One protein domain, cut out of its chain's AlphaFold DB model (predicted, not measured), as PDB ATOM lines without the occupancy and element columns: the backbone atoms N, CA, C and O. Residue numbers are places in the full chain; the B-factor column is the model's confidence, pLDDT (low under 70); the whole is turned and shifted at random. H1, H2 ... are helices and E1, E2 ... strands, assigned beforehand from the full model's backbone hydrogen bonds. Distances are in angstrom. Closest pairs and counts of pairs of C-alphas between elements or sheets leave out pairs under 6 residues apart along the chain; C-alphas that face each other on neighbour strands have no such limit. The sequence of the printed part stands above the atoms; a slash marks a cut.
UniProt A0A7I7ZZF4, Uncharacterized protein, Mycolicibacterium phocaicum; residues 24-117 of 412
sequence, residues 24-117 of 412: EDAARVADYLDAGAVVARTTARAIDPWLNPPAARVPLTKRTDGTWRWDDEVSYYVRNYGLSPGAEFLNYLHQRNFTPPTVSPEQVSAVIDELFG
ATOM      1  N   GLU A  24      -0.153  47.899  35.493       92.69
ATOM      2  CA  GLU A  24       0.664  47.559  34.329       92.69
ATOM      3  C   GLU A  24       0.010  46.453  33.495       92.69
ATOM      4  O   GLU A  24      -0.157  46.614  32.286       92.69
ATOM      5  N   ASP A  25      -0.452  45.380  34.140       93.19
ATOM      6  CA  ASP A  25      -1.152  44.295  33.447       93.19
ATOM      7  C   ASP A  25      -2.474  44.780  32.855       93.19
ATOM      8  O   ASP A  25      -2.787  44.468  31.711       93.19
ATOM      9  N   ALA A  26      -3.231  45.600  33.590       93.31
ATOM     10  CA  ALA A  26      -4.468  46.195  33.097       93.31
ATOM     11  C   ALA A  26      -4.229  47.046  31.841       93.31
ATOM     12  O   ALA A  26      -4.999  46.947  30.890       93.31
ATOM     13  N   ALA A  27      -3.155  47.843  31.805       93.56
ATOM     14  CA  ALA A  27      -2.802  48.621  30.620       93.56
ATOM     15  C   ALA A  27      -2.495  47.707  29.425       93.56
ATOM     16  O   ALA A  27      -3.109  47.853  28.373       93.56
ATOM     17  N   ARG A  28      -1.635  46.696  29.608       94.25
ATOM     18  CA  ARG A  28      -1.274  45.745  28.540       94.25
ATOM     19  C   ARG A  28      -2.471  44.955  28.015       94.25
ATOM     20  O   ARG A  28      -2.584  44.729  26.813       94.25
ATOM     21  N   VAL A  29      -3.363  44.529  28.908       94.69
ATOM     22  CA  VAL A  29      -4.593  43.809  28.551       94.69
ATOM     23  C   VAL A  29      -5.561  44.728  27.806       94.69
ATOM     24  O   VAL A  29      -6.096  44.328  26.775       94.69
ATOM     25  N   ALA A  30      -5.779  45.954  28.289       92.94
ATOM     26  CA  ALA A  30      -6.666  46.914  27.631       92.94
ATOM     27  C   ALA A  30      -6.154  47.305  26.239       92.94
ATOM     28  O   ALA A  30      -6.936  47.367  25.295       92.94
ATOM     29  N   ASP A  31      -4.844  47.501  26.085       93.31
ATOM     30  CA  ASP A  31      -4.241  47.841  24.796       93.31
ATOM     31  C   ASP A  31      -4.369  46.687  23.788       93.31
ATOM     32  O   ASP A  31      -4.659  46.927  22.616       93.31
ATOM     33  N   TYR A  32      -4.252  45.432  24.241       94.50
ATOM     34  CA  TYR A  32      -4.563  44.266  23.405       94.50
ATOM     35  C   TYR A  32      -6.031  44.261  22.958       94.50
ATOM     36  O   TYR A  32      -6.323  44.089  21.774       94.50
ATOM     37  N   LEU A  33      -6.962  44.460  23.897       92.00
ATOM     38  CA  LEU A  33      -8.403  44.454  23.623       92.00
ATOM     39  C   LEU A  33      -8.814  45.580  22.659       92.00
ATOM     40  O   LEU A  33      -9.644  45.363  21.775       92.00
ATOM     41  N   ASP A  34      -8.211  46.763  22.785       91.12
ATOM     42  CA  ASP A  34      -8.447  47.909  21.899       91.12
ATOM     43  C   ASP A  34      -7.871  47.719  20.493       91.12
ATOM     44  O   ASP A  34      -8.361  48.321  19.531       91.12
ATOM     45  N   ALA A  35      -6.834  46.894  20.359       89.31
ATOM     46  CA  ALA A  35      -6.209  46.575  19.082       89.31
ATOM     47  C   ALA A  35      -6.967  45.497  18.284       89.31
ATOM     48  O   ALA A  35      -6.643  45.270  17.118       89.31
ATOM     49  N   GLY A  36      -7.985  44.855  18.873       87.88
ATOM     50  CA  GLY A  36      -8.821  43.873  18.179       87.88
ATOM     51  C   GLY A  36      -9.515  44.451  16.943       87.88
ATOM     52  O   GLY A  36      -9.919  45.618  16.926       87.88
ATOM     53  N   ALA A  37      -9.691  43.620  15.918       81.88
ATOM     54  CA  ALA A  37     -10.401  43.990  14.702       81.88
ATOM     55  C   ALA A  37     -11.865  44.324  15.017       81.88
ATOM     56  O   ALA A  37     -12.530  43.609  15.767       81.88
ATOM     57  N   VAL A  38     -12.365  45.426  14.455       82.12
ATOM     58  CA  VAL A  38     -13.744  45.881  14.669       82.12
ATOM     59  C   VAL A  38     -14.693  45.039  13.825       82.12
ATOM     60  O   VAL A  38     -14.550  44.982  12.607       82.12
ATOM     61  N   VAL A  39     -15.675  44.428  14.484       70.12
ATOM     62  CA  VAL A  39     -16.698  43.580  13.858       70.12
ATOM     63  C   VAL A  39     -17.996  44.365  13.673       70.12
ATOM     64  O   VAL A  39     -18.572  44.373  12.592       70.12
ATOM     65  N   ALA A  40     -18.444  45.067  14.716       60.94
ATOM     66  CA  ALA A  40     -19.626  45.918  14.655       60.94
ATOM     67  C   ALA A  40     -19.394  47.196  15.446       60.94
ATOM     68  O   ALA A  40     -19.159  47.174  16.656       60.94
ATOM     69  N   ARG A  41     -19.466  48.327  14.749       64.12
ATOM     70  CA  ARG A  41     -19.245  49.645  15.335       64.12
ATOM     71  C   ARG A  41     -20.568  50.264  15.760       64.12
ATOM     72  O   ARG A  41     -21.517  50.290  14.988       64.12
ATOM     73  N   THR A  42     -20.602  50.839  16.957       53.31
ATOM     74  CA  THR A  42     -21.768  51.579  17.457       53.31
ATOM     75  C   THR A  42     -21.345  52.818  18.238       53.31
ATOM     76  O   THR A  42     -20.279  52.855  18.860       53.31
ATOM     77  N   THR A  43     -22.188  53.849  18.211       63.31
ATOM     78  CA  THR A  43     -22.068  55.039  19.068       63.31
ATOM     79  C   THR A  43     -22.785  54.866  20.408       63.31
ATOM     80  O   THR A  43     -22.603  55.701  21.297       63.31
ATOM     81  N   ALA A  44     -23.560  53.788  20.583       54.62
ATOM     82  CA  ALA A  44     -24.270  53.490  21.819       54.62
ATOM     83  C   ALA A  44     -23.308  53.317  23.009       54.62
ATOM     84  O   ALA A  44     -22.156  52.879  22.869       54.62
ATOM     85  N   ARG A  45     -23.800  53.683  24.196       66.62
ATOM     86  CA  ARG A  45     -23.078  53.577  25.465       66.62
ATOM     87  C   ARG A  45     -23.971  52.952  26.534       66.62
ATOM     88  O   ARG A  45     -25.099  53.407  26.709       66.62
ATOM     89  N   ALA A  46     -23.452  51.979  27.279       64.31
ATOM     90  CA  ALA A  46     -24.101  51.474  28.486       64.31
ATOM     91  C   ALA A  46     -23.804  52.375  29.699       64.31
ATOM     92  O   ALA A  46     -22.828  53.141  29.722       64.31
ATOM     93  N   ILE A  47     -24.690  52.312  30.695       72.06
ATOM     94  CA  ILE A  47     -24.542  53.029  31.964       72.06
ATOM     95  C   ILE A  47     -23.412  52.386  32.759       72.06
ATOM     96  O   ILE A  47     -23.424  51.181  32.986       72.06
ATOM     97  N   ASP A  48     -22.468  53.204  33.215       78.19
ATOM     98  CA  ASP A  48     -21.469  52.776  34.183       78.19
ATOM     99  C   ASP A  48     -22.064  52.849  35.603       78.19
ATOM    100  O   ASP A  48     -22.332  53.957  36.089       78.19
ATOM    101  N   PRO A  49     -22.290  51.705  36.278       74.62
ATOM    102  CA  PRO A  49     -22.897  51.685  37.605       74.62
ATOM    103  C   PRO A  49     -21.956  52.203  38.702       74.62
ATOM    104  O   PRO A  49     -22.412  52.458  39.814       74.62
ATOM    105  N   TRP A  50     -20.656  52.351  38.421       77.50
ATOM    106  CA  TRP A  50     -19.662  52.816  39.392       77.50
ATOM    107  C   TRP A  50     -19.363  54.315  39.298       77.50
ATOM    108  O   TRP A  50     -18.585  54.829  40.105       77.50
ATOM    109  N   LEU A  51     -19.977  55.033  38.356       76.88
ATOM    110  CA  LEU A  51     -19.963  56.494  38.347       76.88
ATOM    111  C   LEU A  51     -20.998  57.055  39.323       76.88
ATOM    112  O   LEU A  51     -22.066  56.480  39.524       76.88
ATOM    113  N   ASN A  52     -20.696  58.218  39.899       80.62
ATOM    114  CA  ASN A  52     -21.635  58.954  40.736       80.62
ATOM    115  C   ASN A  52     -21.773  60.409  40.238       80.62
ATOM    116  O   ASN A  52     -20.848  61.198  40.455       80.62
ATOM    117  N   PRO A  53     -22.888  60.776  39.571       84.00
ATOM    118  CA  PRO A  53     -24.040  59.923  39.259       84.00
ATOM    119  C   PRO A  53     -23.742  58.907  38.134       84.00
ATOM    120  O   PRO A  53     -22.876  59.174  37.293       84.00
ATOM    121  N   PRO A  54     -24.471  57.775  38.071       74.81
ATOM    122  CA  PRO A  54     -24.364  56.827  36.965       74.81
ATOM    123  C   PRO A  54     -24.629  57.506  35.619       74.81
ATOM    124  O   PRO A  54     -25.569  58.290  35.478       74.81
ATOM    125  N   ALA A  55     -23.802  57.207  34.619       72.06
ATOM    126  CA  ALA A  55     -23.874  57.850  33.310       72.06
ATOM    127  C   ALA A  55     -23.524  56.880  32.178       72.06
ATOM    128  O   ALA A  55     -22.708  55.975  32.347       72.06
ATOM    129  N   ALA A  56     -24.103  57.105  30.996       76.94
ATOM    130  CA  ALA A  56     -23.790  56.348  29.788       76.94
ATOM    131  C   ALA A  56     -22.363  56.674  29.300       76.94
ATOM    132  O   ALA A  56     -22.114  57.706  28.661       76.94
ATOM    133  N   ARG A  57     -21.399  55.823  29.665       80.19
ATOM    134  CA  ARG A  57     -19.960  55.998  29.382       80.19
ATOM    135  C   ARG A  57     -19.291  54.754  28.815       80.19
ATOM    136  O   ARG A  57     -18.255  54.884  28.170       80.19
ATOM    137  N   VAL A  58     -19.908  53.591  28.983       78.62
ATOM    138  CA  VAL A  58     -19.329  52.297  28.634       78.62
ATOM    139  C   VAL A  58     -19.515  52.027  27.134       78.62
ATOM    140  O   VAL A  58     -20.655  51.981  26.675       78.62
ATOM    141  N   PRO A  59     -18.445  51.908  26.333       78.50
ATOM    142  CA  PRO A  59     -18.529  51.622  24.899       78.50
ATOM    143  C   PRO A  59     -19.037  50.204  24.601       78.50
ATOM    144  O   PRO A  59     -18.750  49.282  25.349       78.50
ATOM    145  N   LEU A  60     -19.763  50.036  23.487       72.94
ATOM    146  CA  LEU A  60     -20.393  48.764  23.084       72.94
ATOM    147  C   LEU A  60     -19.983  48.291  21.674       72.94
ATOM    148  O   LEU A  60     -20.699  47.532  21.033       72.94
ATOM    149  N   THR A  61     -18.869  48.790  21.131       73.75
ATOM    150  CA  THR A  61     -18.363  48.293  19.836       73.75
ATOM    151  C   THR A  61     -17.862  46.861  20.007       73.75
ATOM    152  O   THR A  61     -17.152  46.585  20.969       73.75
ATOM    153  N   LYS A  62     -18.224  45.964  19.083       74.31
ATOM    154  CA  LYS A  62     -17.800  44.559  19.104       74.31
ATOM    155  C   LYS A  62     -16.478  44.373  18.374       74.31
ATOM    156  O   LYS A  62     -16.286  44.914  17.276       74.31
ATOM    157  N   ARG A  63     -15.593  43.570  18.958       83.88
ATOM    158  CA  ARG A  63     -14.249  43.283  18.454       83.88
ATOM    159  C   ARG A  63     -13.900  41.805  18.518       83.88
ATOM    160  O   ARG A  63     -14.506  41.031  19.256       83.88
ATOM    161  N   THR A  64     -12.889  41.436  17.737       83.62
ATOM    162  CA  THR A  64     -12.316  40.092  17.725       83.62
ATOM    163  C   THR A  64     -10.820  40.114  17.414       83.62
ATOM    164  O   THR A  64     -10.328  41.007  16.727       83.62
ATOM    165  N   ASP A  65     -10.095  39.097  17.875       86.94
ATOM    166  CA  ASP A  65      -8.758  38.746  17.378       86.94
ATOM    167  C   ASP A  65      -8.777  37.513  16.452       86.94
ATOM    168  O   ASP A  65      -7.742  36.915  16.165       86.94
ATOM    169  N   GLY A  66      -9.965  37.105  15.998       82.00
ATOM    170  CA  GLY A  66     -10.188  35.907  15.190       82.00
ATOM    171  C   GLY A  66     -10.364  34.620  16.002       82.00
ATOM    172  O   GLY A  66     -10.780  33.621  15.427       82.00
ATOM    173  N   THR A  67     -10.080  34.622  17.310       85.19
ATOM    174  CA  THR A  67     -10.348  33.485  18.215       85.19
ATOM    175  C   THR A  67     -11.330  33.865  19.320       85.19
ATOM    176  O   THR A  67     -12.290  33.147  19.575       85.19
ATOM    177  N   TRP A  68     -11.102  35.004  19.966       87.19
ATOM    178  CA  TRP A  68     -11.936  35.545  21.030       87.19
ATOM    179  C   TRP A  68     -12.773  36.710  20.519       87.19
ATOM    180  O   TRP A  68     -12.413  37.398  19.556       87.19
ATOM    181  N   ARG A  69     -13.899  36.939  21.192       82.75
ATOM    182  CA  ARG A  69     -14.838  38.023  20.899       82.75
ATOM    183  C   ARG A  69     -15.153  38.782  22.166       82.75
ATOM    184  O   ARG A  69     -15.193  38.193  23.245       82.75
ATOM    185  N   TRP A  70     -15.338  40.087  22.032       82.06
ATOM    186  CA  TRP A  70     -15.681  40.952  23.149       82.06
ATOM    187  C   TRP A  70     -16.329  42.255  22.697       82.06
ATOM    188  O   TRP A  70     -16.134  42.717  21.573       82.06
ATOM    189  N   ASP A  71     -17.034  42.885  23.629       81.44
ATOM    190  CA  ASP A  71     -17.435  44.281  23.524       81.44
ATOM    191  C   ASP A  71     -16.334  45.181  24.116       81.44
ATOM    192  O   ASP A  71     -15.651  44.803  25.074       81.44
ATOM    193  N   ASP A  72     -16.193  46.408  23.603       84.06
ATOM    194  CA  ASP A  72     -15.285  47.441  24.140       84.06
ATOM    195  C   ASP A  72     -15.529  47.722  25.639       84.06
ATOM    196  O   ASP A  72     -14.665  48.264  26.332       84.06
ATOM    197  N   GLU A  73     -16.687  47.318  26.156       82.69
ATOM    198  CA  GLU A  73     -17.020  47.280  27.573       82.69
ATOM    199  C   GLU A  73     -15.958  46.531  28.403       82.69
ATOM    200  O   GLU A  73     -15.585  47.008  29.476       82.69
ATOM    201  N   VAL A  74     -15.410  45.414  27.900       85.94
ATOM    202  CA  VAL A  74     -14.325  44.681  28.578       85.94
ATOM    203  C   VAL A  74     -13.107  45.589  28.738       85.94
ATOM    204  O   VAL A  74     -12.592  45.748  29.844       85.94
ATOM    205  N   SER A  75     -12.652  46.200  27.639       89.56
ATOM    206  CA  SER A  75     -11.480  47.083  27.641       89.56
ATOM    207  C   SER A  75     -11.689  48.263  28.589       89.56
ATOM    208  O   SER A  75     -10.820  48.585  29.402       89.56
ATOM    209  N   TYR A  76     -12.887  48.851  28.565       87.31
ATOM    210  CA  TYR A  76     -13.272  49.922  29.475       87.31
ATOM    211  C   TYR A  76     -13.138  49.502  30.943       87.31
ATOM    212  O   TYR A  76     -12.551  50.237  31.739       87.31
ATOM    213  N   TYR A  77     -13.631  48.323  31.322       86.50
ATOM    214  CA  TYR A  77     -13.577  47.873  32.711       86.50
ATOM    215  C   TYR A  77     -12.192  47.416  33.164       86.50
ATOM    216  O   TYR A  77     -11.793  47.703  34.300       86.50
ATOM    217  N   VAL A  78     -11.421  46.790  32.278       90.00
ATOM    218  CA  VAL A  78     -10.005  46.501  32.520       90.00
ATOM    219  C   VAL A  78      -9.252  47.811  32.762       90.00
ATOM    220  O   VAL A  78      -8.564  47.946  33.770       90.00
ATOM    221  N   ARG A  79      -9.424  48.815  31.896       92.00
ATOM    222  CA  ARG A  79      -8.666  50.069  31.974       92.00
ATOM    223  C   ARG A  79      -9.040  50.927  33.180       92.00
ATOM    224  O   ARG A  79      -8.155  51.450  33.853       92.00
ATOM    225  N   ASN A  80     -10.333  51.089  33.452       87.75
ATOM    226  CA  ASN A  80     -10.804  52.019  34.482       87.75
ATOM    227  C   ASN A  80     -10.867  51.388  35.880       87.75
ATOM    228  O   ASN A  80     -10.718  52.092  36.877       87.75
ATOM    229  N   TYR A  81     -11.063  50.068  35.967       87.69
ATOM    230  CA  TYR A  81     -11.273  49.374  37.240       87.69
ATOM    231  C   TYR A  81     -10.286  48.223  37.475       87.69
ATOM    232  O   TYR A  81     -10.293  47.629  38.554       87.69
ATOM    233  N   GLY A  82      -9.413  47.909  36.517       88.69
ATOM    234  CA  GLY A  82      -8.461  46.807  36.635       88.69
ATOM    235  C   GLY A  82      -9.138  45.443  36.683       88.69
ATOM    236  O   GLY A  82      -8.525  44.501  37.164       88.69
ATOM    237  N   LEU A  83     -10.402  45.310  36.274       86.50
ATOM    238  CA  LEU A  83     -11.118  44.042  36.408       86.50
ATOM    239  C   LEU A  83     -10.534  43.000  35.461       86.50
ATOM    240  O   LEU A  83     -10.362  43.261  34.275       86.50
ATOM    241  N   SER A  84     -10.227  41.819  35.993       86.88
ATOM    242  CA  SER A  84      -9.703  40.721  35.191       86.88
ATOM    243  C   SER A  84     -10.732  40.264  34.150       86.88
ATOM    244  O   SER A  84     -11.872  39.967  34.520       86.88
ATOM    245  N   PRO A  85     -10.346  40.124  32.867       83.56
ATOM    246  CA  PRO A  85     -11.223  39.584  31.828       83.56
ATOM    247  C   PRO A  85     -11.449  38.067  31.971       83.56
ATOM    248  O   PRO A  85     -12.264  37.504  31.251       83.56
ATOM    249  N   GLY A  86     -10.760  37.401  32.904       84.19
ATOM    250  CA  GLY A  86     -10.840  35.959  33.134       84.19
ATOM    251  C   GLY A  86      -9.483  35.271  32.978       84.19
ATOM    252  O   GLY A  86      -8.653  35.671  32.167       84.19
ATOM    253  N   ALA A  87      -9.248  34.223  33.771       83.88
ATOM    254  CA  ALA A  87      -7.957  33.533  33.815       83.88
ATOM    255  C   ALA A  87      -7.597  32.836  32.490       83.88
ATOM    256  O   ALA A  87      -6.434  32.823  32.099       83.88
ATOM    257  N   GLU A  88      -8.587  32.292  31.781       84.06
ATOM    258  CA  GLU A  88      -8.373  31.633  30.490       84.06
ATOM    259  C   GLU A  88      -7.912  32.624  29.417       84.06
ATOM    260  O   GLU A  88      -6.895  32.394  28.760       84.06
ATOM    261  N   PHE A  89      -8.588  33.772  29.314       86.12
ATOM    262  CA  PHE A  89      -8.189  34.832  28.395       86.12
ATOM    263  C   PHE A  89      -6.797  35.374  28.735       86.12
ATOM    264  O   PHE A  89      -5.960  35.526  27.852       86.12
ATOM    265  N   LEU A  90      -6.489  35.588  30.019       91.00
ATOM    266  CA  LEU A  90      -5.150  36.017  30.437       91.00
ATOM    267  C   LEU A  90      -4.069  35.003  30.049       91.00
ATOM    268  O   LEU A  90      -3.045  35.394  29.493       91.00
ATOM    269  N   ASN A  91      -4.298  33.706  30.272       90.06
ATOM    270  CA  ASN A  91      -3.370  32.657  29.843       90.06
ATOM    271  C   ASN A  91      -3.157  32.687  28.322       90.06
ATOM    272  O   ASN A  91      -2.022  32.585  27.851       90.06
ATOM    273  N   TYR A  92      -4.233  32.885  27.560       91.81
ATOM    274  CA  TYR A  92      -4.189  33.042  26.111       91.81
ATOM    275  C   TYR A  92      -3.351  34.261  25.670       91.81
ATOM    276  O   TYR A  92      -2.551  34.138  24.734       91.81
ATOM    277  N   LEU A  93      -3.467  35.403  26.367       93.75
ATOM    278  CA  LEU A  93      -2.656  36.603  26.119       93.75
ATOM    279  C   LEU A  93      -1.177  36.394  26.460       93.75
ATOM    280  O   LEU A  93      -0.303  36.795  25.687       93.75
ATOM    281  N   HIS A  94      -0.885  35.739  27.588       92.88
ATOM    282  CA  HIS A  94       0.485  35.439  28.012       92.88
ATOM    283  C   HIS A  94       1.219  34.566  26.989       92.88
ATOM    284  O   HIS A  94       2.356  34.870  26.639       92.88
ATOM    285  N   GLN A  95       0.556  33.544  26.438       92.62
ATOM    286  CA  GLN A  95       1.123  32.690  25.382       92.62
ATOM    287  C   GLN A  95       1.488  33.460  24.102       92.62
ATOM    288  O   GLN A  95       2.313  32.998  23.319       92.62
ATOM    289  N   ARG A  96       0.889  34.638  23.888       88.19
ATOM    290  CA  ARG A  96       1.092  35.505  22.715       88.19
ATOM    291  C   ARG A  96       1.910  36.752  23.026       88.19
ATOM    292  O   ARG A  96       2.007  37.643  22.187       88.19
ATOM    293  N   ASN A  97       2.469  36.851  24.232       92.31
ATOM    294  CA  ASN A  97       3.166  38.044  24.707       92.31
ATOM    295  C   ASN A  97       2.353  39.338  24.505       92.31
ATOM    296  O   ASN A  97       2.933  40.393  24.257       92.31
ATOM    297  N   PHE A  98       1.019  39.268  24.622       91.06
ATOM    298  CA  PHE A  98       0.111  40.406  24.425       91.06
ATOM    299  C   PHE A  98       0.237  41.067  23.041       91.06
ATOM    300  O   PHE A  98       0.003  42.264  22.901       91.06
ATOM    301  N   THR A  99       0.604  40.302  22.012       88.12
ATOM    302  CA  THR A  99       0.647  40.787  20.629       88.12
ATOM    303  C   THR A  99      -0.622  40.350  19.890       88.12
ATOM    304  O   THR A  99      -0.823  39.142  19.732       88.12
ATOM    305  N   PRO A 100      -1.484  41.285  19.447       83.44
ATOM    306  CA  PRO A 100      -2.692  40.948  18.702       83.44
ATOM    307  C   PRO A 100      -2.349  40.304  17.350       83.44
ATOM    308  O   PRO A 100      -1.462  40.803  16.649       83.44
ATOM    309  N   PRO A 101      -3.032  39.222  16.947       82.25
ATOM    310  CA  PRO A 101      -2.881  38.660  15.613       82.25
ATOM    311  C   PRO A 101      -3.462  39.602  14.548       82.25
ATOM    312  O   PRO A 101      -4.429  40.329  14.781       82.25
ATOM    313  N   THR A 102      -2.899  39.558  13.341       84.25
ATOM    314  CA  THR A 102      -3.509  40.211  12.179       84.25
ATOM    315  C   THR A 102      -4.717  39.398  11.726       84.25
ATOM    316  O   THR A 102      -4.565  38.273  11.256       84.25
ATOM    317  N   VAL A 103      -5.914  39.970  11.858       80.94
ATOM    318  CA  VAL A 103      -7.164  39.361  11.388       80.94
ATOM    319  C   VAL A 103      -7.428  39.821   9.957       80.94
ATOM    320  O   VAL A 103      -7.473  41.023   9.688       80.94
ATOM    321  N   SER A 104      -7.578  38.877   9.028       70.69
ATOM    322  CA  SER A 104      -7.894  39.191   7.627       70.69
ATOM    323  C   SER A 104      -9.331  39.722   7.468       70.69
ATOM    324  O   SER A 104     -10.202  39.358   8.265       70.69
ATOM    325  N   PRO A 105      -9.623  40.550   6.446       63.44
ATOM    326  CA  PRO A 105     -10.989  40.980   6.144       63.44
ATOM    327  C   PRO A 105     -11.977  39.814   5.994       63.44
ATOM    328  O   PRO A 105     -13.120  39.925   6.429       63.44
ATOM    329  N   GLU A 106     -11.538  38.679   5.447       59.06
ATOM    330  CA  GLU A 106     -12.341  37.465   5.286       59.06
ATOM    331  C   GLU A 106     -12.695  36.831   6.636       59.06
ATOM    332  O   GLU A 106     -13.831  36.408   6.837       59.06
ATOM    333  N   GLN A 107     -11.757  36.805   7.588       65.62
ATOM    334  CA  GLN A 107     -12.021  36.335   8.953       65.62
ATOM    335  C   GLN A 107     -12.946  37.286   9.714       65.62
ATOM    336  O   GLN A 107     -13.829  36.821  10.429       65.62
ATOM    337  N   VAL A 108     -12.789  38.605   9.543       63.84
ATOM    338  CA  VAL A 108     -13.733  39.582  10.107       63.84
ATOM    339  C   VAL A 108     -15.124  39.370   9.513       63.84
ATOM    340  O   VAL A 108     -16.088  39.310  10.269       63.84
ATOM    341  N   SER A 109     -15.234  39.182   8.192       56.06
ATOM    342  CA  SER A 109     -16.506  38.873   7.527       56.06
ATOM    343  C   SER A 109     -17.117  37.575   8.047       56.06
ATOM    344  O   SER A 109     -18.298  37.567   8.349       56.06
ATOM    345  N   ALA A 110     -16.336  36.505   8.227       58.94
ATOM    346  CA  ALA A 110     -16.837  35.242   8.772       58.94
ATOM    347  C   ALA A 110     -17.352  35.390  10.213       58.94
ATOM    348  O   ALA A 110     -18.370  34.807  10.568       58.94
ATOM    349  N   VAL A 111     -16.686  36.205  11.038       61.88
ATOM    350  CA  VAL A 111     -17.145  36.517  12.400       61.88
ATOM    351  C   VAL A 111     -18.398  37.400  12.377       61.88
ATOM    352  O   VAL A 111     -19.295  37.187  13.186       61.88
ATOM    353  N   ILE A 112     -18.498  38.355  11.444       59.25
ATOM    354  CA  ILE A 112     -19.731  39.118  11.193       59.25
ATOM    355  C   ILE A 112     -20.855  38.168  10.767       59.25
ATOM    356  O   ILE A 112     -21.956  38.274  11.290       59.25
ATOM    357  N   ASP A 113     -20.585  37.219   9.875       57.69
ATOM    358  CA  ASP A 113     -21.562  36.239   9.397       57.69
ATOM    359  C   ASP A 113     -21.942  35.213  10.481       57.69
ATOM    360  O   ASP A 113     -23.039  34.674  10.452       57.69
ATOM    361  N   GLU A 114     -21.099  34.948  11.476       61.22
ATOM    362  CA  GLU A 114     -21.469  34.104  12.623       61.22
ATOM    363  C   GLU A 114     -22.283  34.873  13.676       61.22
ATOM    364  O   GLU A 114     -23.220  34.333  14.260       61.22
ATOM    365  N   LEU A 115     -21.933  36.140  13.928       58.78
ATOM    366  CA  LEU A 115     -22.588  36.985  14.934       58.78
ATOM    367  C   LEU A 115     -23.891  37.616  14.436       58.78
ATOM    368  O   LEU A 115     -24.815  37.846  15.216       58.78
ATOM    369  N   PHE A 116     -23.940  37.938  13.146       60.00
ATOM    370  CA  PHE A 116     -25.018  38.677  12.494       60.00
ATOM    371  C   PHE A 116     -25.557  37.975  11.240       60.00
ATOM    372  O   PHE A 116     -26.578  38.411  10.706       60.00
ATOM    373  N   GLY A 117     -24.895  36.916  10.760       43.88
ATOM    374  CA  GLY A 117     -25.372  36.075   9.664       43.88
ATOM    375  C   GLY A 117     -26.127  34.831  10.158       43.88
ATOM    376  O   GLY A 117     -26.085  34.438  11.320       43.88
TER     377      GLY A 117
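AT A GLANCE: This is residues 24 to 117 of the 412 residues of an uncharacterized protein of Mycolicibacterium phocaicum (UniProt A0A7I7ZZF4). A small three-stranded sheet, E1 E4 E5, has H4 over one face, and a ribbon-like hairpin, E2 and E3, reaches away from it. H1 and H2 pack side by side, and H3 lies crosswise near H1. The 94 printed residues hold four named helices and five named strands, in the order H1 E1 E2 E3 E4 E5 H2 H3 H4. Both sheets, E1 - E4 - E5 and E2 - E3, are antiparallel, and the class is mixed, helices and strands. The whole is compact, with a radius of gyration of the C-alphas of 13.8 A and spans of 42 by 31 by 17 A.

IN THESE COORDINATES: H1, residues 24 to 34, is 15.4 A long and begins at C-alpha 24 (0.664, 47.559, 34.329). E1 is residues 37 to 40, E2 45 to 48, E3 55 to 59, 11.8 A long, E4 62 to 64 and E5 69 to 71. H2, residues 72 to 81, is 13.8 A long; H3, residues 87 to 95, is 12.4 A. H4, residues 105 to 115, is 15.1 A and ends at C-alpha 115 (-22.588, 36.985, 14.934).

HOW THE PARTS SIT: E4 is the inner strand: N 37 and O 64 of E1 and E4 are 2.8 A apart, and N 63 and O 70 of the hairpin E4 and E5 are 2.8 A apart, both within hydrogen-bond range. H4 is on this sheet, over E1 and E4, at a height of 9.2 A; the closest C-alphas of E1 and H4, Val 39 and Ile 112, are 6.0 A apart. E3 runs on into E4 at 29 degrees; in the hairpin E2 and E3, N 46 and O 58 are within hydrogen-bond range at 2.9 A. H1 and H2 touch at a shallow tilt of 16 degrees, opposite ways, closest at the C-alphas of Ala 30 and Ser 75, 4.8 A. H1 and H3 are close but not clearly touching, about perpendicular at 87 degrees, with the C-alphas of Val 29 and Leu 93 closest at 7.8 A. In H1, H2, H3 and H4 every O i to N i+4 pair is within hydrogen-bond range.

THE WHOLE: The C-alphas farthest apart, Asn 52 and Glu 106, are 42.5 A apart. The printed part has no cut, and no link is long. The model's pLDDT is under 70 at residues 40 to 46 and 105 to 117.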